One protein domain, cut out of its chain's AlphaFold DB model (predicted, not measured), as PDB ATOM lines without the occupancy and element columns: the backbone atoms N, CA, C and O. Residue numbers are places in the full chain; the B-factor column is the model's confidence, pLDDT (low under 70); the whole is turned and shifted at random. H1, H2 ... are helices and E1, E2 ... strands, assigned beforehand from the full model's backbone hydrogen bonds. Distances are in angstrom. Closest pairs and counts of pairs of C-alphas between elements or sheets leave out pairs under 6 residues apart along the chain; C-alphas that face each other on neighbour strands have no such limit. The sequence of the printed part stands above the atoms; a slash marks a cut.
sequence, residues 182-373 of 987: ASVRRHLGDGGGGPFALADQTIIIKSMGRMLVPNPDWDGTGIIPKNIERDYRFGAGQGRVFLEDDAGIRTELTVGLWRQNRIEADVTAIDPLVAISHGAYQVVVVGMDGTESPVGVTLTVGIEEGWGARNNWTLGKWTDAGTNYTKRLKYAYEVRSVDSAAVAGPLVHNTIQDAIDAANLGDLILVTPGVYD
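What this domain is: This is residues 182 to 373 of the 987 residues of an uncharacterized protein of endosymbiont of Escarpia spicata (UniProt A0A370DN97). Picture a small, nearly closed barrel, one sheet curled and folded back on itself so that E1 E2 E7 face E5 E8 E9 with E6 as the hinge. From it the hairpin E3 and E4 reaches away as an arm; beside it sits a smaller lobe, the sheet E10 E11 E12 with H2 over one face, and residues 319 to 326 stick out at the far end from the arm. The printed part has 192 residues, with 13 named strands and two named helices in the order E1 to E10, H1, E11, H2, E12, E13; the large sheet, E1 E2 E7 E6 E5 E8 E9, is antiparallel, as is E3 E4, and E10 E11 E12 is mixed. The class is mostly strand, with under half of the residues in named elements. The whole is elongated, 73 by 44 by 31 A, and only just loose, close to compact, with a radius of gyration of the C-alphas of 19.8 A.

Where its parts are: Find C-alpha 182 at (102.389, 116.919, 72.522), where E1 begins and runs to 186. Read on to E2, residues 202 to 207, 16.5 A long, which runs on into E3, residues 210 to 214, at 35 degrees. E4 is 227 to 231 and E5 is 240 to 244. E6, residues 250 to 259, measures 22.2 A and bends by 85 degrees at residue 256. E7, 262 to 269, measures 19.3 A and bends by 53 degrees at 266. E8, 279 to 286, is 21.3 A long; E9 is 298 to 301, and E10 is 307 to 309. H1 is 325 to 331, and E11, 332 to 338, starts at (86.092, 109.811, 50.449) and runs 20.0 A. H2 is 352 to 358, 10.1 A long, E12 is 364 to 367, and E13, 370 to 372, ends at (111.304, 106.625, 62.838).

How they stand to each other: Begin with the large, strongly twisted sheet, whose edge strands are E1 and E9. In the hairpin E1 and E2, N 185 and O 204 are 3.0 A apart; between E2 and E7, look at N 205 and O 263, 2.9 A. E5 E6 E7 form a meander, each strand the antiparallel neighbour of the one before, with N 251 and O 243 at 2.9 A and N 264 and O 257 at 2.9 A. E8 completes a Greek key, in which the first strand, E5, is the antiparallel neighbour of the fourth; see N 242 and O 284, 2.9 A. E9 follows beside E8, with N 299 and O 281 at 2.7 A. The closest C-alphas of E1 and E9, Val 184 and Leu 299, are 7.7 A apart. In the hairpin E3 and E4, N 211 and O 230 are 2.9 A apart; E4 is apart from E2. In the small sheet, E10 and E11 are antiparallel, with N 308 and O 333 at 3.0 A, and E11 and E12 are parallel, with N 336 and O 364 at 2.8 A. E11, H2, E12 form a strand-helix-strand unit, two parallel neighbour strands with a helix between, and its crossover is right-handed. H2 is on this sheet at a height of 8.8 A, over E11, but only just, with 5 C-alphas on E11 and 2 on E12, and slantwise to the strands at 37 degrees on the local plane; the closest C-alphas of H2 and E11 are Ile 352 and Val 338, 6.2 A. H1 only grazes the sheet, with its residues 328 to 331. E13 pairs with no named strand. In H2 every O i to N i+4 pair is within hydrogen-bond range; in H1 1 of 3 is, beside 3 of 4 O i to N i+3 pairs.

The domain as a whole: The two C-alphas farthest apart, Thr 221 and Gly 322, are 74.0 A apart. The printed part has no cut. The long links are E1 to E2, E3 to E4, E8 to E9, E10 to H1 and E11 to H2. Mean pLDDT of the printed part is 85.4; residues 188 to 192 and 311 to 331 are under 70.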
ATOM      1  N   ALA A 182     101.467 117.981  72.931       93.25
ATOM      2  CA  ALA A 182     102.389 116.919  72.522       93.25
ATOM      3  C   ALA A 182     101.774 116.035  71.440       93.25
ATOM      4  O   ALA A 182     102.410 115.746  70.427       93.25
ATOM      5  N   SER A 183     100.534 115.600  71.674       93.00
ATOM      6  CA  SER A 183      99.790 114.748  70.756       93.00
ATOM      7  C   SER A 183      98.285 114.832  70.974       93.00
ATOM      8  O   SER A 183      97.796 115.155  72.063       93.00
ATOM      9  N   VAL A 184      97.546 114.510  69.915       94.56
ATOM     10  CA  VAL A 184      96.093 114.361  69.914       94.56
ATOM     11  C   VAL A 184      95.750 112.965  69.422       94.56
ATOM     12  O   VAL A 184      96.256 112.493  68.405       94.56
ATOM     13  N   ARG A 185      94.849 112.301  70.141       91.31
ATOM     14  CA  ARG A 185      94.318 110.996  69.747       91.31
ATOM     15  C   ARG A 185      92.847 110.886  70.076       91.31
ATOM     16  O   ARG A 185      92.346 111.577  70.958       91.31
ATOM     17  N   ARG A 186      92.155 109.951  69.454       89.44
ATOM     18  CA  ARG A 186      90.801 109.586  69.856       89.44
ATOM     19  C   ARG A 186      90.805 108.766  71.149       89.44
ATOM     20  O   ARG A 186      91.704 107.962  71.415       89.44
ATOM     21  N   HIS A 187      89.764 108.938  71.961       80.75
ATOM     22  CA  HIS A 187      89.504 108.098  73.125       80.75
ATOM     23  C   HIS A 187      88.853 106.769  72.702       80.75
ATOM     24  O   HIS A 187      87.639 106.600  72.790       80.75
ATOM     25  N   LEU A 188      89.652 105.807  72.229       66.56
ATOM     26  CA  LEU A 188      89.220 104.411  72.139       66.56
ATOM     27  C   LEU A 188      89.712 103.637  73.367       66.56
ATOM     28  O   LEU A 188      90.864 103.782  73.781       66.56
ATOM     29  N   GLY A 189      88.849 102.800  73.949       52.62
ATOM     30  CA  GLY A 189      89.171 101.959  75.112       52.62
ATOM     31  C   GLY A 189      90.272 100.909  74.878       52.62
ATOM     32  O   GLY A 189      90.562 100.142  75.790       52.62
ATOM     33  N   ASP A 190      90.875 100.866  73.687       41.75
ATOM     34  CA  ASP A 190      91.924  99.939  73.246       41.75
ATOM     35  C   ASP A 190      93.226 100.632  72.782       41.75
ATOM     36  O   ASP A 190      94.141  99.959  72.318       41.75
ATOM     37  N   GLY A 191      93.346 101.960  72.926       44.53
ATOM     38  CA  GLY A 191      94.572 102.692  72.580       44.53
ATOM     39  C   GLY A 191      94.759 103.006  71.089       44.53
ATOM     40  O   GLY A 191      95.797 103.555  70.728       44.53
ATOM     41  N   GLY A 192      93.772 102.720  70.232       55.19
ATOM     42  CA  GLY A 192      93.799 103.082  68.810       55.19
ATOM     43  C   GLY A 192      93.237 104.477  68.487       55.19
ATOM     44  O   GLY A 192      92.512 105.082  69.277       55.19
ATOM     45  N   GLY A 193      93.510 104.946  67.262       73.25
ATOM     46  CA  GLY A 193      92.920 106.148  66.656       73.25
ATOM     47  C   GLY A 193      93.713 107.422  66.942       73.25
ATOM     48  O   GLY A 193      93.591 107.987  68.022       73.25
ATOM     49  N   GLY A 194      94.517 107.868  65.974       84.81
ATOM     50  CA  GLY A 194      95.287 109.112  66.060       84.81
ATOM     51  C   GLY A 194      94.415 110.374  65.998       84.81
ATOM     52  O   GLY A 194      93.270 110.339  66.450       84.81
ATOM     53  N   PRO A 195      94.910 111.489  65.443       94.50
ATOM     54  CA  PRO A 195      94.158 112.739  65.258       94.50
ATOM     55  C   PRO A 195      93.083 112.621  64.153       94.50
ATOM     56  O   PRO A 195      93.023 113.383  63.187       94.50
ATOM     57  N   PHE A 196      92.195 111.645  64.323       94.00
ATOM     58  CA  PHE A 196      91.009 111.378  63.530       94.00
ATOM     59  C   PHE A 196      89.858 111.000  64.466       94.00
ATOM     60  O   PHE A 196      89.984 110.084  65.284       94.00
ATOM     61  N   ALA A 197      88.725 111.677  64.325       93.62
ATOM     62  CA  ALA A 197      87.524 111.415  65.110       93.62
ATOM     63  C   ALA A 197      86.266 111.653  64.270       93.62
ATOM     64  O   ALA A 197      86.303 112.339  63.255       93.62
ATOM     65  N   LEU A 198      85.140 111.083  64.683       91.44
ATOM     66  CA  LEU A 198      83.822 111.473  64.182       91.44
ATOM     67  C   LEU A 198      83.248 112.586  65.063       91.44
ATOM     68  O   LEU A 198      83.666 112.746  66.211       91.44
ATOM     69  N   ALA A 199      82.261 113.315  64.542       89.38
ATOM     70  CA  ALA A 199      81.430 114.170  65.382       89.38
ATOM     71  C   ALA A 199      80.853 113.354  66.555       89.38
ATOM     72  O   ALA A 199      80.593 112.154  66.416       89.38
ATOM     73  N   ASP A 200      80.699 113.997  67.710       89.00
ATOM     74  CA  ASP A 200      80.235 113.394  68.968       89.00
ATOM     75  C   ASP A 200      81.194 112.381  69.628       89.00
ATOM     76  O   ASP A 200      80.869 111.820  70.674       89.00
ATOM     77  N   GLN A 201      82.385 112.132  69.066       92.19
ATOM     78  CA  GLN A 201      83.421 111.328  69.731       92.19
ATOM     79  C   GLN A 201      84.320 112.187  70.623       92.19
ATOM     80  O   GLN A 201      84.520 113.371  70.373       92.19
ATOM     81  N   THR A 202      84.928 111.565  71.630       92.81
ATOM     82  CA  THR A 202      85.881 112.223  72.529       92.81
ATOM     83  C   THR A 202      87.315 112.082  72.013       92.81
ATOM     84  O   THR A 202      87.766 110.983  71.662       92.81
ATOM     85  N   ILE A 203      88.065 113.182  72.018       94.38
ATOM     86  CA  ILE A 203      89.514 113.221  71.799       94.38
ATOM     87  C   ILE A 203      90.254 113.421  73.121       94.38
ATOM     88  O   ILE A 203      89.753 114.044  74.057       94.38
ATOM     89  N   ILE A 204      91.467 112.887  73.190       92.94
ATOM     90  CA  ILE A 204      92.435 113.131  74.249       92.94
ATOM     91  C   ILE A 204      93.538 114.017  73.687       92.94
ATOM     92  O   ILE A 204      94.180 113.655  72.700       92.94
ATOM     93  N   ILE A 205      93.801 115.121  74.374       94.81
ATOM     94  CA  ILE A 205      94.915 116.025  74.095       94.81
ATOM     95  C   ILE A 205      95.929 115.854  75.224       94.81
ATOM     96  O   ILE A 205      95.580 115.996  76.399       94.81
ATOM     97  N   LYS A 206      97.169 115.510  74.882       92.00
ATOM     98  CA  LYS A 206      98.287 115.340  75.819       92.00
ATOM     99  C   LYS A 206      99.185 116.573  75.755       92.00
ATOM    100  O   LYS A 206      99.474 117.049  74.659       92.00
ATOM    101  N   SER A 207      99.630 117.087  76.900       93.00
ATOM    102  CA  SER A 207     100.573 118.217  76.929       93.00
ATOM    103  C   SER A 207     102.021 117.765  76.749       93.00
ATOM    104  O   SER A 207     102.353 116.633  77.101       93.00
ATOM    105  N   MET A 208     102.905 118.684  76.355       90.31
ATOM    106  CA  MET A 208     104.363 118.482  76.372       90.31
ATOM    107  C   MET A 208     104.940 118.228  77.769       90.31
ATOM    108  O   MET A 208     106.000 117.620  77.884       90.31
ATOM    109  N   GLY A 209     104.246 118.644  78.831       89.38
ATOM    110  CA  GLY A 209     104.734 118.467  80.195       89.38
ATOM    111  C   GLY A 209     105.812 119.488  80.561       89.38
ATOM    112  O   GLY A 209     105.893 120.568  79.979       89.38
ATOM    113  N   ARG A 210     106.643 119.148  81.546       88.81
ATOM    114  CA  ARG A 210     107.786 119.969  81.959       88.81
ATOM    115  C   ARG A 210     109.020 119.607  81.150       88.81
ATOM    116  O   ARG A 210     109.329 118.429  80.991       88.81
ATOM    117  N   MET A 211     109.739 120.618  80.681       87.81
ATOM    118  CA  MET A 211     110.921 120.459  79.841       87.81
ATOM    119  C   MET A 211     112.101 121.220  80.435       87.81
ATOM    120  O   MET A 211     111.967 122.379  80.815       87.81
ATOM    121  N   LEU A 212     113.275 120.591  80.464       88.75
ATOM    122  CA  LEU A 212     114.524 121.310  80.697       88.75
ATOM    123  C   LEU A 212     114.946 121.996  79.398       88.75
ATOM    124  O   LEU A 212     115.068 121.344  78.359       88.75
ATOM    125  N   VAL A 213     115.173 123.301  79.465       90.44
ATOM    126  CA  VAL A 213     115.632 124.122  78.340       90.44
ATOM    127  C   VAL A 213     116.931 124.838  78.718       90.44
ATOM    128  O   VAL A 213     117.147 125.085  79.910       90.44
ATOM    129  N   PRO A 214     117.798 125.175  77.745       88.56
ATOM    130  CA  PRO A 214     118.970 126.003  78.008       88.56
ATOM    131  C   PRO A 214     118.571 127.302  78.709       88.56
ATOM    132  O   PRO A 214     117.595 127.944  78.328       88.56
ATOM    133  N   ASN A 215     119.304 127.668  79.755       89.88
ATOM    134  CA  ASN A 215     119.041 128.883  80.511       89.88
ATOM    135  C   ASN A 215     119.744 130.075  79.849       89.88
ATOM    136  O   ASN A 215     120.975 130.098  79.901       89.88
ATOM    137  N   PRO A 216     119.028 131.064  79.285       87.94
ATOM    138  CA  PRO A 216     119.658 132.193  78.598       87.94
ATOM    139  C   PRO A 216     120.559 133.049  79.489       87.94
ATOM    140  O   PRO A 216     121.462 133.711  78.983       87.94
ATOM    141  N   ASP A 217     120.381 132.985  80.808       86.94
ATOM    142  CA  ASP A 217     121.223 133.701  81.766       86.94
ATOM    143  C   ASP A 217     122.505 132.933  82.124       86.94
ATOM    144  O   ASP A 217     123.329 133.428  82.890       86.94
ATOM    145  N   TRP A 218     122.691 131.702  81.629       85.62
ATOM    146  CA  TRP A 218     123.847 130.882  81.988       85.62
ATOM    147  C   TRP A 218     125.151 131.471  81.447       85.62
ATOM    148  O   TRP A 218     125.449 131.389  80.263       85.62
ATOM    149  N   ASP A 219     125.988 131.991  82.336       77.94
ATOM    150  CA  ASP A 219     127.253 132.672  82.029       77.94
ATOM    151  C   ASP A 219     128.448 131.726  81.767       77.94
ATOM    152  O   ASP A 219     129.599 132.159  81.654       77.94
ATOM    153  N   GLY A 220     128.203 130.415  81.687       76.06
ATOM    154  CA  GLY A 220     129.253 129.398  81.580       76.06
ATOM    155  C   GLY A 220     129.903 129.024  82.917       76.06
ATOM    156  O   GLY A 220     130.766 128.146  82.948       76.06
ATOM    157  N   THR A 221     129.507 129.651  84.028       75.69
ATOM    158  CA  THR A 221     129.979 129.301  85.373       75.69
ATOM    159  C   THR A 221     129.035 128.304  86.050       75.69
ATOM    160  O   THR A 221     127.959 127.976  85.550       75.69
ATOM    161  N   GLY A 222     129.442 127.776  87.207       75.44
ATOM    162  CA  GLY A 222     128.602 126.882  88.012       75.44
ATOM    163  C   GLY A 222     127.584 127.595  88.913       75.44
ATOM    164  O   GLY A 222     126.933 126.917  89.705       75.44
ATOM    165  N   ILE A 223     127.492 128.933  88.869       84.69
ATOM    166  CA  ILE A 223     126.605 129.715  89.751       84.69
ATOM    167  C   ILE A 223     125.177 129.713  89.212       84.69
ATOM    168  O   ILE A 223     124.235 129.417  89.949       84.69
ATOM    169  N   ILE A 224     125.024 130.042  87.931       87.62
ATOM    170  CA  ILE A 224     123.741 130.026  87.237       87.62
ATOM    171  C   ILE A 224     123.552 128.618  86.659       87.62
ATOM    172  O   ILE A 224     124.480 128.075  86.057       87.62
ATOM    173  N   PRO A 225     122.395 127.965  86.855       91.12
ATOM    174  CA  PRO A 225     122.187 126.630  86.312       91.12
ATOM    175  C   PRO A 225     122.181 126.670  84.778       91.12
ATOM    176  O   PRO A 225     121.539 127.535  84.187       91.12
ATOM    177  N   LYS A 226     122.849 125.695  84.142       86.56
ATOM    178  CA  LYS A 226     122.919 125.561  82.673       86.56
ATOM    179  C   LYS A 226     121.542 125.427  82.016       86.56
ATOM    180  O   LYS A 226     121.329 125.941  80.925       86.56
ATOM    181  N   ASN A 227     120.625 124.735  82.689       90.19
ATOM    182  CA  ASN A 227     119.262 124.519  82.223       90.19
ATOM    183  C   ASN A 227     118.261 125.022  83.264       90.19
ATOM    184  O   ASN A 227     118.505 124.907  84.468       90.19
ATOM    185  N   ILE A 228     117.118 125.501  82.788       92.62
ATOM    186  CA  ILE A 228     115.936 125.844  83.587       92.62
ATOM    187  C   ILE A 228     114.756 124.974  83.153       92.62
ATOM    188  O   ILE A 228     114.700 124.505  82.018       92.62
ATOM    189  N   GLU A 229     113.824 124.727  84.067       93.25
ATOM    190  CA  GLU A 229     112.579 124.021  83.757       93.25
ATOM    191  C   GLU A 229     111.549 125.015  83.201       93.25
ATOM    192  O   GLU A 229     111.378 126.095  83.762       93.25
ATOM    193  N   ARG A 230     110.874 124.647  82.107       92.75
ATOM    194  CA  ARG A 230     109.678 125.313  81.571       92.75
ATOM    195  C   ARG A 230     108.494 124.357  81.680       92.75
ATOM    196  O   ARG A 230     108.611 123.177  81.335       92.75
ATOM    197  N   ASP A 231     107.364 124.851  82.153       93.06
ATOM    198  CA  ASP A 231     106.118 124.115  82.303       93.06
ATOM    199  C   ASP A 231     105.191 124.374  81.108       93.06
ATOM    200  O   ASP A 231     104.598 125.441  80.987       93.06
ATOM    201  N   TYR A 232     105.044 123.377  80.233       94.25
ATOM    202  CA  TYR A 232     104.169 123.439  79.057       94.25
ATOM    203  C   TYR A 232     102.844 122.690  79.239       94.25
ATOM    204  O   TYR A 232     102.188 122.289  78.269       94.25
ATOM    205  N   ARG A 233     102.457 122.443  80.490       93.62
ATOM    206  CA  ARG A 233     101.185 121.806  80.844       93.62
ATOM    207  C   ARG A 233     100.022 122.774  80.640       93.62
ATOM    208  O   ARG A 233     100.186 123.984  80.634       93.62
ATOM    209  N   PHE A 234      98.805 122.247  80.563       94.12
ATOM    210  CA  PHE A 234      97.580 123.031  80.352       94.12
ATOM    211  C   PHE A 234      97.126 123.845  81.581       94.12
ATOM    212  O   PHE A 234      96.057 124.444  81.575       94.12
ATOM    213  N   GLY A 235      97.899 123.852  82.669       91.25
ATOM    214  CA  GLY A 235      97.515 124.522  83.910       91.25
ATOM    215  C   GLY A 235      96.445 123.777  84.723       91.25
ATOM    216  O   GLY A 235      95.820 122.808  84.286       91.25
ATOM    217  N   ALA A 236      96.294 124.180  85.988       88.88
ATOM    218  CA  ALA A 236      95.368 123.543  86.931       88.88
ATOM    219  C   ALA A 236      93.917 124.034  86.785       88.88
ATOM    220  O   ALA A 236      92.989 123.297  87.121       88.88
ATOM    221  N   GLY A 237      93.731 125.273  86.321       90.44
ATOM    222  CA  GLY A 237      92.424 125.838  85.996       90.44
ATOM    223  C   GLY A 237      91.984 125.414  84.601       90.44
ATOM    224  O   GLY A 237      92.815 125.313  83.705       90.44
ATOM    225  N   GLN A 238      90.687 125.156  84.427       93.75
ATOM    226  CA  GLN A 238      90.132 124.787  83.129       93.75
ATOM    227  C   GLN A 238      90.164 125.988  82.175       93.75
ATOM    228  O   GLN A 238      89.565 127.020  82.468       93.75
ATOM    229  N   GLY A 239      90.853 125.823  81.048       95.38
ATOM    230  CA  GLY A 239      90.825 126.736  79.912       95.38
ATOM    231  C   GLY A 239      89.791 126.312  78.864       95.38
ATOM    232  O   GLY A 239      88.733 125.771  79.198       95.38
ATOM    233  N   ARG A 240      90.097 126.553  77.588       96.75
ATOM    234  CA  ARG A 240      89.204 126.323  76.440       96.75
ATOM    235  C   ARG A 240      89.909 125.497  75.365       96.75
ATOM    236  O   ARG A 240      91.135 125.500  75.268       96.75
ATOM    237  N   VAL A 241      89.129 124.784  74.557       97.62
ATOM    238  CA  VAL A 241      89.625 124.006  73.414       97.62
ATOM    239  C   VAL A 241      88.816 124.384  72.187       97.62
ATOM    240  O   VAL A 241      87.587 124.390  72.248       97.62
ATOM    241  N   PHE A 242      89.493 124.656  71.077       97.12
ATOM    242  CA  PHE A 242      88.859 125.001  69.811       97.12
ATOM    243  C   PHE A 242      89.296 124.076  68.685       97.12
ATOM    244  O   PHE A 242      90.414 123.556  68.671       97.12
ATOM    245  N   LEU A 243      88.399 123.940  67.715       96.94
ATOM    246  CA  LEU A 243      88.722 123.549  66.352       96.94
ATOM    247  C   LEU A 243      88.672 124.802  65.478       96.94
ATOM    248  O   LEU A 243      87.613 125.421  65.359       96.94
ATOM    249  N   GLU A 244      89.811 125.179  64.908       95.19
ATOM    250  CA  GLU A 244      89.945 126.281  63.949       95.19
ATOM    251  C   GLU A 244      89.963 125.708  62.525       95.19
ATOM    252  O   GLU A 244      90.686 124.749  62.252       95.19
ATOM    253  N   ASP A 245      89.125 126.232  61.632       91.94
ATOM    254  CA  ASP A 245      89.110 125.826  60.223       91.94
ATOM    255  C   ASP A 245      90.135 126.600  59.369       91.94
ATOM    256  O   ASP A 245      90.791 127.529  59.836       91.94
ATOM    257  N   ASP A 246      90.268 126.235  58.090       85.44
ATOM    258  CA  ASP A 246      91.195 126.892  57.151       85.44
ATOM    259  C   ASP A 246      90.903 128.392  56.921       85.44
ATOM    260  O   ASP A 246      91.748 129.098  56.368       85.44
ATOM    261  N   ALA A 247      89.717 128.883  57.303       86.00
ATOM    262  CA  ALA A 247      89.345 130.295  57.231       86.00
ATOM    263  C   ALA A 247      89.603 131.045  58.553       86.00
ATOM    264  O   ALA A 247      89.274 132.228  58.646       86.00
ATOM    265  N   GLY A 248      90.168 130.378  59.565       87.25
ATOM    266  CA  GLY A 248      90.411 130.940  60.893       87.25
ATOM    267  C   GLY A 248      89.169 130.978  61.789       87.25
ATOM    268  O   GLY A 248      89.205 131.572  62.865       87.25
ATOM    269  N   ILE A 249      88.051 130.361  61.385       91.25
ATOM    270  CA  ILE A 249      86.827 130.343  62.192       91.25
ATOM    271  C   ILE A 249      86.968 129.282  63.282       91.25
ATOM    272  O   ILE A 249      87.196 128.102  63.012       91.25
ATOM    273  N   ARG A 250      86.779 129.702  64.535       94.19
ATOM    274  CA  ARG A 250      86.927 128.849  65.717       94.19
ATOM    275  C   ARG A 250      85.589 128.332  66.227       94.19
ATOM    276  O   ARG A 250      84.672 129.103  66.503       94.19
ATOM    277  N   THR A 251      85.514 127.021  66.436       96.31
ATOM    278  CA  THR A 251      84.413 126.352  67.140       96.31
ATOM    279  C   THR A 251      84.915 125.810  68.474       96.31
ATOM    280  O   THR A 251      85.794 124.953  68.505       96.31
ATOM    281  N   GLU A 252      84.362 126.303  69.581       97.19
ATOM    282  CA  GLU A 252      84.717 125.845  70.929       97.19
ATOM    283  C   GLU A 252      84.100 124.476  71.239       97.19
ATOM    284  O   GLU A 252      82.909 124.262  71.000       97.19
ATOM    285  N   LEU A 253      84.904 123.566  71.790       96.94
ATOM    286  CA  LEU A 253      84.507 122.204  72.137       96.94
ATOM    287  C   LEU A 253      83.988 122.079  73.573       96.94
ATOM    288  O   LEU A 253      84.426 122.782  74.485       96.94
ATOM    289  N   THR A 254      83.118 121.094  73.798       94.31
ATOM    290  CA  THR A 254      82.727 120.683  75.154       94.31
ATOM    291  C   THR A 254      83.863 119.902  75.825       94.31
ATOM    292  O   THR A 254      84.249 118.827  75.370       94.31
ATOM    293  N   VAL A 255      84.397 120.416  76.937       95.69
ATOM    294  CA  VAL A 255      85.461 119.756  77.715       95.69
ATOM    295  C   VAL A 255      84.856 118.867  78.805       95.69
ATOM    296  O   VAL A 255      84.231 119.364  79.743       95.69
ATOM    297  N   GLY A 256      85.082 117.554  78.709       92.75
ATOM    298  CA  GLY A 256      84.635 116.564  79.695       92.75
ATOM    299  C   GLY A 256      85.618 116.363  80.855       92.75
ATOM    300  O   GLY A 256      85.208 116.073  81.982       92.75
ATOM    301  N   LEU A 257      86.917 116.553  80.607       92.38
ATOM    302  CA  LEU A 257      87.963 116.472  81.627       92.38
ATOM    303  C   LEU A 257      89.085 117.465  81.331       92.38
ATOM    304  O   LEU A 257      89.652 117.444  80.243       92.38
ATOM    305  N   TRP A 258      89.487 118.238  82.340       94.56
ATOM    306  CA  TRP A 258      90.692 119.064  82.296       94.56
ATOM    307  C   TRP A 258      91.692 118.628  83.366       94.56
ATOM    308  O   TRP A 258      91.373 118.567  84.556       94.56
ATOM    309  N   ARG A 259      92.918 118.317  82.950       91.31
ATOM    310  CA  ARG A 259      94.081 118.103  83.819       91.31
ATOM    311  C   ARG A 259      95.290 118.779  83.191       91.31
ATOM    312  O   ARG A 259      95.363 118.897  81.973       91.31
ATOM    313  N   GLN A 260      96.284 119.088  84.022       90.94
ATOM    314  CA  GLN A 260      97.544 119.701  83.589       90.94
ATOM    315  C   GLN A 260      98.181 118.957  82.400       90.94
ATOM    316  O   GLN A 260      98.569 119.595  81.433       90.94
ATOM    317  N   ASN A 261      98.213 117.619  82.423       88.06
ATOM    318  CA  ASN A 261      98.850 116.831  81.359       88.06
ATOM    319  C   ASN A 261      97.890 116.257  80.307       88.06
ATOM    320  O   ASN A 261      98.327 115.583  79.371       88.06
ATOM    321  N   ARG A 262      96.575 116.434  80.489       90.25
ATOM    322  CA  ARG A 262      95.574 115.705  79.705       90.25
ATOM    323  C   ARG A 262      94.220 116.399  79.693       90.25
ATOM    324  O   ARG A 262      93.627 116.596  80.752       90.25
ATOM    325  N   ILE A 263      93.686 116.625  78.502       94.38
ATOM    326  CA  ILE A 263      92.309 117.080  78.286       94.38
ATOM    327  C   ILE A 263      91.523 115.964  77.595       94.38
ATOM    328  O   ILE A 263      92.052 115.309  76.698       94.38
ATOM    329  N   GLU A 264      90.280 115.735  78.015       93.94
ATOM    330  CA  GLU A 264      89.279 115.010  77.224       93.94
ATOM    331  C   GLU A 264      88.231 116.018  76.746       93.94
ATOM    332  O   GLU A 264      87.579 116.667  77.570       93.94
ATOM    333  N   ALA A 265      88.092 116.158  75.431       95.62
ATOM    334  CA  ALA A 265      87.133 117.061  74.805       95.62
ATOM    335  C   ALA A 265      86.273 116.292  73.804       95.62
ATOM    336  O   ALA A 265      86.784 115.468  73.043       95.62
ATOM    337  N   ASP A 266      84.976 116.561  73.801       94.81
ATOM    338  CA  ASP A 266      84.053 115.994  72.830       94.81
ATOM    339  C   ASP A 266      84.103 116.821  71.547       94.81
ATOM    340  O   ASP A 266      84.088 118.052  71.596       94.81
ATOM    341  N   VAL A 267      84.113 116.160  70.387       94.31
ATOM    342  CA  VAL A 267      83.996 116.787  69.059       94.31
ATOM    343  C   VAL A 267      82.534 117.200  68.839       94.31
ATOM    344  O   VAL A 267      81.838 116.732  67.939       94.31
ATOM    345  N   THR A 268      82.062 118.063  69.736       93.50
ATOM    346  CA  THR A 268      80.759 118.725  69.760       93.50
ATOM    347  C   THR A 268      80.980 120.172  70.157       93.50
ATOM    348  O   THR A 268      81.760 120.456  71.072       93.50
ATOM    349  N   ALA A 269      80.314 121.092  69.463       92.75
ATOM    350  CA  ALA A 269      80.392 122.494  69.826       92.75
ATOM    351  C   ALA A 269      79.728 122.720  71.191       92.75
ATOM    352  O   ALA A 269      78.723 122.083  71.517       92.75
ATOM    353  N   ILE A 270      80.266 123.655  71.971       91.81
ATOM    354  CA  ILE A 270      79.644 124.072  73.234       91.81
ATOM    355  C   ILE A 270      78.263 124.709  73.000       91.81
ATOM    356  O   ILE A 270      77.360 124.554  73.822       91.81
ATOM    357  N   ASP A 271      78.083 125.393  71.862       90.88
ATOM    358  CA  ASP A 271      76.774 125.824  71.375       90.88
ATOM    359  C   ASP A 271      76.111 124.667  70.607       90.88
ATOM    360  O   ASP A 271      76.546 124.344  69.500       90.88
ATOM    361  N   PRO A 272      75.027 124.064  71.128       86.75
ATOM    362  CA  PRO A 272      74.360 122.939  70.478       86.75
ATOM    363  C   PRO A 272      73.697 123.299  69.136       86.75
ATOM    364  O   PRO A 272      73.218 122.404  68.438       86.75
ATOM    365  N   LEU A 273      73.612 124.586  68.774       89.75
ATOM    366  CA  LEU A 273      73.139 125.037  67.461       89.75
ATOM    367  C   LEU A 273      74.234 125.007  66.388       89.75
ATOM    368  O   LEU A 273      73.915 125.057  65.197       89.75
ATOM    369  N   VAL A 274      75.503 124.921  66.792       88.94
ATOM    370  CA  VAL A 274      76.654 124.852  65.892       88.94
ATOM    371  C   VAL A 274      77.032 123.388  65.692       88.94
ATOM    372  O   VAL A 274      77.376 122.674  66.628       88.94
ATOM    373  N   ALA A 275      76.969 122.916  64.448       87.50
ATOM    374  CA  ALA A 275      77.418 121.576  64.096       87.50
ATOM    375  C   ALA A 275      78.853 121.623  63.568       87.50
ATOM    376  O   ALA A 275      79.160 122.414  62.675       87.50
ATOM    377  N   ILE A 276      79.710 120.731  64.065       90.81
ATOM    378  CA  ILE A 276      81.058 120.545  63.523       90.81
ATOM    379  C   ILE A 276      80.944 119.682  62.269       90.81
ATOM    380  O   ILE A 276      80.506 118.530  62.317       90.81
ATOM    381  N   SER A 277      81.305 120.256  61.125       89.62
ATOM    382  CA  SER A 277      81.254 119.554  59.846       89.62
ATOM    383  C   SER A 277      82.466 118.633  59.658       89.62
ATOM    384  O   SER A 277      83.497 118.806  60.302       89.62
ATOM    385  N   HIS A 278      82.369 117.653  58.759       88.31
ATOM    386  CA  HIS A 278      83.533 116.850  58.382       88.31
ATOM    387  C   HIS A 278      84.607 117.738  57.724       88.31
ATOM    388  O   HIS A 278      84.295 118.559  56.858       88.31
ATOM    389  N   GLY A 279      85.875 117.566  58.085       90.00
ATOM    390  CA  GLY A 279      86.935 118.466  57.628       90.00
ATOM    391  C   GLY A 279      88.247 118.279  58.376       90.00
ATOM    392  O   GLY A 279      88.350 117.427  59.256       90.00
ATOM    393  N   ALA A 280      89.250 119.060  57.994       92.94
ATOM    394  CA  ALA A 280      90.488 119.208  58.745       92.94
ATOM    395  C   ALA A 280      90.394 120.488  59.579       92.94
ATOM    396  O   ALA A 280      89.932 121.506  59.069       92.94
ATOM    397  N   TYR A 281      90.801 120.413  60.842       95.62
ATOM    398  CA  TYR A 281      90.768 121.536  61.770       95.62
ATOM    399  C   TYR A 281      92.054 121.579  62.580       95.62
ATOM    400  O   TYR A 281      92.538 120.542  63.031       95.62
ATOM    401  N   GLN A 282      92.569 122.770  62.826       96.12
ATOM    402  CA  GLN A 282      93.637 122.984  63.784       96.12
ATOM    403  C   GLN A 282      93.077 122.832  65.205       96.12
ATOM    404  O   GLN A 282      92.113 123.503  65.577       96.12
ATOM    405  N   VAL A 283      93.672 121.949  66.013       97.62
ATOM    406  CA  VAL A 283      93.364 121.877  67.450       97.62
ATOM    407  C   VAL A 283      94.118 122.990  68.167       97.62
ATOM    408  O   VAL A 283      95.348 123.014  68.139       97.62
ATOM    409  N   VAL A 284      93.380 123.869  68.843       96.81
ATOM    410  CA  VAL A 284      93.933 124.978  69.631       96.81
ATOM    411  C   VAL A 284      93.527 124.802  71.090       96.81
ATOM    412  O   VAL A 284      92.345 124.628  71.398       96.81
ATOM    413  N   VAL A 285      94.501 124.847  71.997       97.12
ATOM    414  CA  VAL A 285      94.255 124.882  73.444       97.12
ATOM    415  C   VAL A 285      94.572 126.277  73.954       97.12
ATOM    416  O   VAL A 285      95.645 126.808  73.686       97.12
ATOM    417  N   VAL A 286      93.646 126.843  74.721       96.31
ATOM    418  CA  VAL A 286      93.803 128.152  75.359       96.31
ATOM    419  C   VAL A 286      93.758 127.960  76.866       96.31
ATOM    420  O   VAL A 286      92.818 127.356  77.393       96.31
ATOM    421  N   GLY A 287      94.790 128.432  77.559       93.62
ATOM    422  CA  GLY A 287      94.882 128.416  79.015       93.62
ATOM    423  C   GLY A 287      93.795 129.264  79.680       93.62
ATOM    424  O   GLY A 287      93.093 130.045  79.041       93.62
ATOM    425  N   MET A 288      93.638 129.120  80.998       93.25
ATOM    426  CA  MET A 288      92.696 129.948  81.770       93.25
ATOM    427  C   MET A 288      93.072 131.444  81.756       93.25
ATOM    428  O   MET A 288      92.212 132.297  81.953       93.25
ATOM    429  N   ASP A 289      94.350 131.744  81.543       89.56
ATOM    430  CA  ASP A 289      94.932 133.081  81.413       89.56
ATOM    431  C   ASP A 289      94.785 133.685  80.006       89.56
ATOM    432  O   ASP A 289      95.111 134.851  79.822       89.56
ATOM    433  N   GLY A 290      94.277 132.918  79.035       90.06
ATOM    434  CA  GLY A 290      94.152 133.339  77.639       90.06
ATOM    435  C   GLY A 290      95.351 132.980  76.759       90.06
ATOM    436  O   GLY A 290      95.264 133.153  75.549       90.06
ATOM    437  N   THR A 291      96.434 132.426  77.317       91.06
ATOM    438  CA  THR A 291      97.614 132.034  76.532       91.06
ATOM    439  C   THR A 291      97.281 130.847  75.628       91.06
ATOM    440  O   THR A 291      96.778 129.822  76.097       91.06
ATOM    441  N   GLU A 292      97.570 130.957  74.333       92.25
ATOM    442  CA  GLU A 292      97.257 129.920  73.345       92.25
ATOM    443  C   GLU A 292      98.437 128.987  73.064       92.25
ATOM    444  O   GLU A 292      99.606 129.344  73.222       92.25
ATOM    445  N   SER A 293      98.129 127.771  72.613       92.06
ATOM    446  CA  SER A 293      99.132 126.815  72.154       92.06
ATOM    447  C   SER A 293      99.723 127.227  70.798       92.06
ATOM    448  O   SER A 293      98.976 127.234  69.817       92.06
ATOM    449  N   PRO A 294     101.044 127.479  70.690       83.88
ATOM    450  CA  PRO A 294     101.660 127.975  69.452       83.88
ATOM    451  C   PRO A 294     101.759 126.904  68.355       83.88
ATOM    452  O   PRO A 294     101.768 127.213  67.169       83.88
ATOM    453  N   VAL A 295     101.834 125.632  68.752       84.56
ATOM    454  CA  VAL A 295     101.800 124.468  67.858       84.56
ATOM    455  C   VAL A 295     100.654 123.576  68.300       84.56
ATOM    456  O   VAL A 295     100.510 123.298  69.496       84.56
ATOM    457  N   GLY A 296      99.859 123.114  67.338       90.00
ATOM    458  CA  GLY A 296      98.795 122.152  67.590       90.00
ATOM    459  C   GLY A 296      98.969 120.878  66.784       90.00
ATOM    460  O   GLY A 296     100.080 120.399  66.579       90.00
ATOM    461  N   VAL A 297      97.847 120.289  66.388       95.88
ATOM    462  CA  VAL A 297      97.774 119.094  65.541       95.88
ATOM    463  C   VAL A 297      96.537 119.246  64.670       95.88
ATOM    464  O   VAL A 297      95.491 119.675  65.167       95.88
ATOM    465  N   THR A 298      96.612 118.859  63.398       96.62
ATOM    466  CA  THR A 298      95.429 118.878  62.532       96.62
ATOM    467  C   THR A 298      94.474 117.737  62.902       96.62
ATOM    468  O   THR A 298      94.713 116.585  62.568       96.62
ATOM    469  N   LEU A 299      93.333 117.989  63.534       96.50
ATOM    470  CA  LEU A 299      92.301 116.963  63.713       96.50
ATOM    471  C   LEU A 299      91.496 116.781  62.424       96.50
ATOM    472  O   LEU A 299      90.901 117.722  61.901       96.50
ATOM    473  N   THR A 300      91.405 115.543  61.937       94.81
ATOM    474  CA  THR A 300      90.459 115.202  60.867       94.81
ATOM    475  C   THR A 300      89.132 114.724  61.457       94.81
ATOM    476  O   THR A 300      89.074 113.662  62.077       94.81
ATOM    477  N   VAL A 301      88.054 115.471  61.210       93.62
ATOM    478  CA  VAL A 301      86.677 115.046  61.493       93.62
ATOM    479  C   VAL A 301      86.155 114.228  60.308       93.62
ATOM    480  O   VAL A 301      85.915 114.757  59.219       93.62
ATOM    481  N   GLY A 302      86.038 112.915  60.504       89.75
ATOM    482  CA  GLY A 302      85.669 111.937  59.482       89.75
ATOM    483  C   GLY A 302      84.174 111.877  59.162       89.75
ATOM    484  O   GLY A 302      83.336 112.418  59.880       89.75
ATOM    485  N   ILE A 303      83.838 111.177  58.073       86.06
ATOM    486  CA  ILE A 303      82.441 110.877  57.700       86.06
ATOM    487  C   ILE A 303      81.978 109.586  58.385       86.06
ATOM    488  O   ILE A 303      80.866 109.507  58.902       86.06
ATOM    489  N   GLU A 304      82.824 108.559  58.352       84.69
ATOM    490  CA  GLU A 304      82.614 107.269  59.004       84.69
ATOM    491  C   GLU A 304      83.961 106.719  59.483       84.69
ATOM    492  O   GLU A 304      85.022 107.240  59.136       84.69
ATOM    493  N   GLU A 305      83.930 105.681  60.315       85.31
ATOM    494  CA  GLU A 305      85.137 105.103  60.900       85.31
ATOM    495  C   GLU A 305      86.146 104.675  59.821       85.31
ATOM    496  O   GLU A 305      85.825 103.853  58.966       85.31
ATOM    497  N   GLY A 306      87.362 105.231  59.865       84.94
ATOM    498  CA  GLY A 306      88.416 104.962  58.882       84.94
ATOM    499  C   GLY A 306      88.289 105.719  57.554       84.94
ATOM    500  O   GLY A 306      89.073 105.455  56.642       84.94
ATOM    501  N   TRP A 307      87.345 106.663  57.427       86.62
ATOM    502  CA  TRP A 307      87.098 107.401  56.183       86.62
ATOM    503  C   TRP A 307      86.900 108.909  56.395       86.62
ATOM    504  O   TRP A 307      86.016 109.356  57.132       86.62
ATOM    505  N   GLY A 308      87.679 109.708  55.663       85.44
ATOM    506  CA  GLY A 308      87.545 111.167  55.600       85.44
ATOM    507  C   GLY A 308      86.880 111.665  54.312       85.44
ATOM    508  O   GLY A 308      86.731 110.925  53.338       85.44
ATOM    509  N   ALA A 309      86.475 112.939  54.302       82.44
ATOM    510  CA  ALA A 309      85.821 113.598  53.167       82.44
ATOM    511  C   ALA A 309      86.829 114.285  52.235       82.44
ATOM    512  O   ALA A 309      87.666 115.053  52.701       82.44
ATOM    513  N   ARG A 310      86.726 114.086  50.913       76.00
ATOM    514  CA  ARG A 310      87.468 114.911  49.937       76.00
ATOM    515  C   ARG A 310      86.815 116.292  49.788       76.00
ATOM    516  O   ARG A 310      85.592 116.408  49.879       76.00
ATOM    517  N   ASN A 311      87.622 117.315  49.509       61.78
ATOM    518  CA  ASN A 311      87.181 118.711  49.432       61.78
ATOM    519  C   ASN A 311      86.035 118.908  48.411       61.78
ATOM    520  O   ASN A 311      86.019 118.305  47.335       61.78
ATOM    521  N   ASN A 312      85.111 119.821  48.737       50.91
ATOM    522  CA  ASN A 312      84.106 120.407  47.835       50.91
ATOM    523  C   ASN A 312      82.907 119.534  47.400       50.91
ATOM    524  O   ASN A 312      82.262 119.838  46.393       50.91
ATOM    525  N   TRP A 313      82.555 118.469  48.132       51.44
ATOM    526  CA  TRP A 313      81.383 117.658  47.773       51.44
ATOM    527  C   TRP A 313      80.349 117.534  48.898       51.44
ATOM    528  O   TRP A 313      80.474 116.711  49.798       51.44
ATOM    529  N   THR A 314      79.266 118.317  48.802       45.16
ATOM    530  CA  THR A 314      78.085 118.205  49.677       45.16
ATOM    531  C   THR A 314      77.523 116.780  49.708       45.16
ATOM    532  O   THR A 314      77.304 116.158  48.663       45.16
ATOM    533  N   LEU A 315      77.207 116.310  50.919       46.59
ATOM    534  CA  LEU A 315      76.787 114.956  51.308       46.59
ATOM    535  C   LEU A 315      75.557 114.377  50.568       46.59
ATOM    536  O   LEU A 315      75.244 113.197  50.729       46.59
ATOM    537  N   GLY A 316      74.870 115.153  49.721       46.12
ATOM    538  CA  GLY A 316      73.588 114.819  49.074       46.12
ATOM    539  C   GLY A 316      73.567 113.593  48.142       46.12
ATOM    540  O   GLY A 316      72.587 113.386  47.435       46.12
ATOM    541  N   LYS A 317      74.631 112.779  48.104       49.25
ATOM    542  CA  LYS A 317      74.713 111.514  47.349       49.25
ATOM    543  C   LYS A 317      75.091 110.285  48.193       49.25
ATOM    544  O   LYS A 317      75.224 109.206  47.618       49.25
ATOM    545  N   TRP A 318      75.242 110.417  49.516       46.19
ATOM    546  CA  TRP A 318      75.551 109.295  50.423       46.19
ATOM    547  C   TRP A 318      74.320 108.483  50.865       46.19
ATOM    548  O   TRP A 318      74.470 107.414  51.446       46.19
ATOM    549  N   THR A 319      73.101 108.929  50.546       49.56
ATOM    550  CA  THR A 319      71.847 108.291  50.992       49.56
ATOM    551  C   THR A 319      71.465 107.004  50.248       49.56
ATOM    552  O   THR A 319      70.470 106.375  50.602       49.56
ATOM    553  N   ASP A 320      72.238 106.565  49.250       48.19
ATOM    554  CA  ASP A 320      71.998 105.288  48.566       48.19
ATOM    555  C   ASP A 320      72.625 104.132  49.367       48.19
ATOM    556  O   ASP A 320      73.679 103.592  49.019       48.19
ATOM    557  N   ALA A 321      71.969 103.739  50.460       43.19
ATOM    558  CA  ALA A 321      72.273 102.501  51.168       43.19
ATOM    559  C   ALA A 321      72.001 101.302  50.239       43.19
ATOM    560  O   ALA A 321      70.864 100.855  50.101       43.19
ATOM    561  N   GLY A 322      73.031 100.787  49.561       48.16
ATOM    562  CA  GLY A 322      72.901  99.511  48.856       48.16
ATOM    563  C   GLY A 322      73.948  99.172  47.805       48.16
ATOM    564  O   GLY A 322      74.354  98.018  47.747       48.16
ATOM    565  N   THR A 323      74.421 100.102  46.973       42.56
ATOM    566  CA  THR A 323      75.308  99.735  45.849       42.56
ATOM    567  C   THR A 323      76.146 100.913  45.337       42.56
ATOM    568  O   THR A 323      75.642 101.811  44.665       42.56
ATOM    569  N   ASN A 324      77.452 100.892  45.642       49.47
ATOM    570  CA  ASN A 324      78.582 101.032  44.701       49.47
ATOM    571  C   ASN A 324      79.865 101.451  45.445       49.47
ATOM    572  O   ASN A 324      80.060 102.626  45.754       49.47
ATOM    573  N   TYR A 325      80.782 100.500  45.640       48.84
ATOM    574  CA  TYR A 325      82.166 100.728  46.093       48.84
ATOM    575  C   TYR A 325      82.877 101.811  45.242       48.84
ATOM    576  O   TYR A 325      83.644 102.628  45.740       48.84
ATOM    577  N   THR A 326      82.511 101.909  43.960       50.06
ATOM    578  CA  THR A 326      82.963 102.926  42.997       50.06
ATOM    579  C   THR A 326      82.468 104.353  43.269       50.06
ATOM    580  O   THR A 326      83.125 105.296  42.833       50.06
ATOM    581  N   LYS A 327      81.352 104.566  43.990       50.03
ATOM    582  CA  LYS A 327      80.921 105.917  44.415       50.03
ATOM    583  C   LYS A 327      81.702 106.403  45.646       50.03
ATOM    584  O   LYS A 327      81.939 107.602  45.744       50.03
ATOM    585  N   ARG A 328      82.137 105.500  46.540       54.66
ATOM    586  CA  ARG A 328      82.905 105.837  47.761       54.66
ATOM    587  C   ARG A 328      84.305 106.373  47.443       54.66
ATOM    588  O   ARG A 328      84.672 107.429  47.941       54.66
ATOM    589  N   LEU A 329      85.006 105.746  46.494       54.97
ATOM    590  CA  LEU A 329      86.322 106.193  46.001       54.97
ATOM    591  C   LEU A 329      86.326 107.610  45.393       54.97
ATOM    592  O   LEU A 329      87.380 108.224  45.267       54.97
ATOM    593  N   LYS A 330      85.160 108.130  44.984       61.88
ATOM    594  CA  LYS A 330      85.048 109.451  44.354       61.88
ATOM    595  C   LYS A 330      84.967 110.601  45.368       61.88
ATOM    596  O   LYS A 330      85.343 111.716  45.018       61.88
ATOM    597  N   TYR A 331      84.470 110.349  46.582       69.44
ATOM    598  CA  TYR A 331      84.130 111.407  47.550       69.44
ATOM    599  C   TYR A 331      84.795 111.245  48.921       69.44
ATOM    600  O   TYR A 331      84.786 112.191  49.702       69.44
ATOM    601  N   ALA A 332      85.380 110.081  49.206       78.75
ATOM    602  CA  ALA A 332      86.092 109.811  50.449       78.75
ATOM    603  C   ALA A 332      87.548 109.411  50.196       78.75
ATOM    604  O   ALA A 332      87.946 109.088  49.068       78.75
ATOM    605  N   TYR A 333      88.335 109.449  51.261       86.44
ATOM    606  CA  TYR A 333      89.680 108.893  51.325       86.44
ATOM    607  C   TYR A 333      89.806 107.987  52.551       86.44
ATOM    608  O   TYR A 333      89.062 108.154  53.522       86.44
ATOM    609  N   GLU A 334      90.712 107.018  52.480       88.88
ATOM    610  CA  GLU A 334      90.895 106.014  53.530       88.88
ATOM    611  C   GLU A 334      91.949 106.481  54.541       88.88
ATOM    612  O   GLU A 334      92.877 107.223  54.195       88.88
ATOM    613  N   VAL A 335      91.794 106.058  55.793       91.81
ATOM    614  CA  VAL A 335      92.766 106.295  56.863       91.81
ATOM    615  C   VAL A 335      93.651 105.062  57.029       91.81
ATOM    616  O   VAL A 335      93.166 103.944  57.200       91.81
ATOM    617  N   ARG A 336      94.963 105.278  56.998       92.69
ATOM    618  CA  ARG A 336      96.015 104.277  57.203       92.69
ATOM    619  C   ARG A 336      96.813 104.631  58.444       92.69
ATOM    620  O   ARG A 336      96.835 105.787  58.861       92.69
ATOM    621  N   SER A 337      97.484 103.643  59.016       92.81
ATOM    622  CA  SER A 337      98.312 103.822  60.207       92.81
ATOM    623  C   SER A 337      99.730 103.311  59.999       92.81
ATOM    624  O   SER A 337      99.943 102.328  59.285       92.81
ATOM    625  N   VAL A 338     100.683 103.984  60.640       94.69
ATOM    626  CA  VAL A 338     102.075 103.546  60.745       94.69
ATOM    627  C   VAL A 338     102.385 103.264  62.208       94.69
ATOM    628  O   VAL A 338     102.324 104.168  63.042       94.69
ATOM    629  N   ASP A 339     102.736 102.022  62.515       90.44
ATOM    630  CA  ASP A 339     103.130 101.553  63.842       90.44
ATOM    631  C   ASP A 339     104.269 100.539  63.688       90.44
ATOM    632  O   ASP A 339     104.091  99.447  63.148       90.44
ATOM    633  N   SER A 340     105.455 100.924  64.161       84.56
ATOM    634  CA  SER A 340     106.682 100.130  64.025       84.56
ATOM    635  C   SER A 340     106.647  98.815  64.814       84.56
ATOM    636  O   SER A 340     107.390  97.886  64.488       84.56
ATOM    637  N   ALA A 341     105.782  98.711  65.828       83.38
ATOM    638  CA  ALA A 341     105.646  97.540  66.687       83.38
ATOM    639  C   ALA A 341     104.445  96.654  66.315       83.38
ATOM    640  O   ALA A 341     104.346  95.519  66.796       83.38
ATOM    641  N   ALA A 342     103.532  97.144  65.474       84.50
ATOM    642  CA  ALA A 342     102.350  96.399  65.071       84.50
ATOM    643  C   ALA A 342     102.656  95.295  64.047       84.50
ATOM    644  O   ALA A 342     103.666  95.278  63.339       84.50
ATOM    645  N   VAL A 343     101.726  94.343  63.951       84.12
ATOM    646  CA  VAL A 343     101.719  93.370  62.857       84.12
ATOM    647  C   VAL A 343     101.189  94.067  61.607       84.12
ATOM    648  O   VAL A 343     100.020  94.458  61.572       84.12
ATOM    649  N   ALA A 344     102.037  94.183  60.585       83.69
ATOM    650  CA  ALA A 344     101.670  94.781  59.309       83.69
ATOM    651  C   ALA A 344     100.427  94.114  58.692       83.69
ATOM    652  O   ALA A 344     100.248  92.891  58.726       83.69
ATOM    653  N   GLY A 345      99.582  94.934  58.077       85.19
ATOM    654  CA  GLY A 345      98.356  94.525  57.406       85.19
ATOM    655  C   GLY A 345      97.990  95.485  56.272       85.19
ATOM    656  O   GLY A 345      98.782  96.346  55.905       85.19
ATOM    657  N   PRO A 346      96.781  95.376  55.698       82.88
ATOM    658  CA  PRO A 346      96.385  96.221  54.566       82.88
ATOM    659  C   PRO A 346      96.317  97.730  54.868       82.88
ATOM    660  O   PRO A 346      96.432  98.532  53.945       82.88
ATOM    661  N   LEU A 347      96.092  98.104  56.135       85.56
ATOM    662  CA  LEU A 347      95.944  99.493  56.609       85.56
ATOM    663  C   LEU A 347      96.927  99.860  57.736       85.56
ATOM    664  O   LEU A 347      96.854 100.961  58.284       85.56
ATOM    665  N   VAL A 348      97.811  98.934  58.108       89.81
ATOM    666  CA  VAL A 348      98.797  99.099  59.183       89.81
ATOM    667  C   VAL A 348     100.160  98.769  58.598       89.81
ATOM    668  O   VAL A 348     100.355  97.666  58.089       89.81
ATOM    669  N   HIS A 349     101.084  99.715  58.664       94.06
ATOM    670  CA  HIS A 349     102.421  99.596  58.091       94.06
ATOM    671  C   HIS A 349     103.478  99.839  59.166       94.06
ATOM    672  O   HIS A 349     103.227 100.562  60.126       94.06
ATOM    673  N   ASN A 350     104.667  99.262  58.995       93.62
ATOM    674  CA  ASN A 350     105.730  99.371  59.997       93.62
ATOM    675  C   ASN A 350     106.674 100.552  59.726       93.62
ATOM    676  O   ASN A 350     107.359 101.000  60.640       93.62
ATOM    677  N   THR A 351     106.692 101.050  58.488       95.38
ATOM    678  CA  THR A 351     107.484 102.206  58.052       95.38
ATOM    679  C   THR A 351     106.577 103.255  57.419       95.38
ATOM    680  O   THR A 351     105.487 102.944  56.915       95.38
ATOM    681  N   ILE A 352     107.022 104.507  57.445       97.50
ATOM    682  CA  ILE A 352     106.316 105.616  56.801       97.50
ATOM    683  C   ILE A 352     106.343 105.426  55.283       97.50
ATOM    684  O   ILE A 352     105.310 105.595  54.622       97.50
ATOM    685  N   GLN A 353     107.487 105.018  54.725       96.94
ATOM    686  CA  GLN A 353     107.614 104.824  53.282       96.94
ATOM    687  C   GLN A 353     106.656 103.747  52.745       96.94
ATOM    688  O   GLN A 353     106.006 103.976  51.721       96.94
ATOM    689  N   ASP A 354     106.499 102.615  53.441       96.25
ATOM    690  CA  ASP A 354     105.584 101.546  53.011       96.25
ATOM    691  C   ASP A 354     104.123 102.017  52.982       96.25
ATOM    692  O   ASP A 354     103.356 101.634  52.094       96.25
ATOM    693  N   ALA A 355     103.725 102.871  53.932       96.94
ATOM    694  CA  ALA A 355     102.379 103.433  53.959       96.94
ATOM    695  C   ALA A 355     102.123 104.373  52.775       96.94
ATOM    696  O   ALA A 355     101.053 104.307  52.168       96.94
ATOM    697  N   ILE A 356     103.096 105.213  52.410       97.19
ATOM    698  CA  ILE A 356     103.005 106.099  51.236       97.19
ATOM    699  C   ILE A 356     102.905 105.272  49.950       97.19
ATOM    700  O   ILE A 356     102.050 105.524  49.089       97.19
ATOM    701  N   ASP A 357     103.736 104.240  49.828       95.75
ATOM    702  CA  ASP A 357     103.758 103.360  48.659       95.75
ATOM    703  C   ASP A 357     102.433 102.604  48.490       95.75
ATOM    704  O   ASP A 357     101.926 102.495  47.368       95.75
ATOM    705  N   ALA A 358     101.817 102.167  49.592       95.00
ATOM    706  CA  ALA A 358     100.523 101.485  49.597       95.00
ATOM    707  C   ALA A 358      99.310 102.424  49.455       95.00
ATOM    708  O   ALA A 358      98.240 101.980  49.033       95.00
ATOM    709  N   ALA A 359      99.447 103.708  49.797       93.69
ATOM    710  CA  ALA A 359      98.326 104.643  49.847       93.69
ATOM    711  C   ALA A 359      97.719 104.983  48.478       93.69
ATOM    712  O   ALA A 359      98.414 105.076  47.463       93.69
ATOM    713  N   ASN A 360      96.409 105.244  48.457       90.56
ATOM    714  CA  ASN A 360      95.777 105.921  47.330       90.56
ATOM    715  C   ASN A 360      96.002 107.436  47.433       90.56
ATOM    716  O   ASN A 360      96.253 107.987  48.502       90.56
ATOM    717  N   LEU A 361      95.857 108.136  46.308       88.19
ATOM    718  CA  LEU A 361      95.953 109.597  46.266       88.19
ATOM    719  C   LEU A 361      94.884 110.242  47.166       88.19
ATOM    720  O   LEU A 361      93.687 109.939  47.031       88.19
ATOM    721  N   GLY A 362      95.313 111.159  48.031       88.19
ATOM    722  CA  GLY A 362      94.472 111.882  48.982       88.19
ATOM    723  C   GLY A 362      94.213 111.169  50.313       88.19
ATOM    724  O   GLY A 362      93.581 111.793  51.171       88.19
ATOM    725  N   ASP A 363      94.669 109.918  50.485       92.12
ATOM    726  CA  ASP A 363      94.546 109.155  51.740       92.12
ATOM    727  C   ASP A 363      95.235 109.869  52.911       92.12
ATOM    728  O   ASP A 363      96.184 110.635  52.726       92.12
ATOM    729  N   LEU A 364      94.743 109.597  54.122       94.56
ATOM    730  CA  LEU A 364      95.333 110.059  55.374       94.56
ATOM    731  C   LEU A 364      96.191 108.951  55.976       94.56
ATOM    732  O   LEU A 364      95.709 107.843  56.189       94.56
ATOM    733  N   ILE A 365      97.447 109.262  56.269       97.00
ATOM    734  CA  ILE A 365      98.401 108.363  56.914       97.00
ATOM    735  C   ILE A 365      98.682 108.916  58.308       97.00
ATOM    736  O   ILE A 365      99.262 109.990  58.434       97.00
ATOM    737  N   LEU A 366      98.269 108.176  59.337       96.50
ATOM    738  CA  LEU A 366      98.484 108.515  60.740       96.50
ATOM    739  C   LEU A 366      99.682 107.755  61.306       96.50
ATOM    740  O   LEU A 366      99.643 106.532  61.444       96.50
ATOM    741  N   VAL A 367     100.728 108.479  61.675       96.00
ATOM    742  CA  VAL A 367     101.955 107.926  62.248       96.00
ATOM    743  C   VAL A 367     101.860 107.958  63.768       96.00
ATOM    744  O   VAL A 367     101.629 109.012  64.363       96.00
ATOM    745  N   THR A 368     101.967 106.784  64.385       92.69
ATOM    746  CA  THR A 368     101.864 106.619  65.841       92.69
ATOM    747  C   THR A 368     103.098 107.171  66.571       92.69
ATOM    748  O   THR A 368     104.130 107.413  65.944       92.69
ATOM    749  N   PRO A 369     103.013 107.417  67.892       90.81
ATOM    750  CA  PRO A 369     104.152 107.836  68.703       90.81
ATOM    751  C   PRO A 369     105.368 106.914  68.570       90.81
ATOM    752  O   PRO A 369     105.256 105.700  68.739       90.81
ATOM    753  N   GLY A 370     106.544 107.491  68.329       89.75
ATOM    754  CA  GLY A 370     107.782 106.738  68.133       89.75
ATOM    755  C   GLY A 370     108.887 107.543  67.454       89.75
ATOM    756  O   GLY A 370     108.677 108.677  67.024       89.75
ATOM    757  N   VAL A 371     110.073 106.933  67.357       92.56
ATOM    758  CA  VAL A 371     111.204 107.457  66.577       92.56
ATOM    759  C   VAL A 371     111.370 106.603  65.323       92.56
ATOM    760  O   VAL A 371     111.640 105.406  65.418       92.56
ATOM    761  N   TYR A 372     111.221 107.230  64.162       94.12
ATOM    762  CA  TYR A 372     111.304 106.625  62.838       94.12
ATOM    763  C   TYR A 372     112.620 107.042  62.181       94.12
ATOM    764  O   TYR A 372     112.809 108.203  61.825       94.12
ATOM    765  N   ASP A 373     113.556 106.104  62.050       91.75
ATOM    766  CA  ASP A 373     114.858 106.337  61.417       91.75
ATOM    767  C   ASP A 373     114.748 106.161  59.890       91.75
ATOM    768  O   ASP A 373     115.215 105.175  59.316       91.75
TER     769      ASP A 373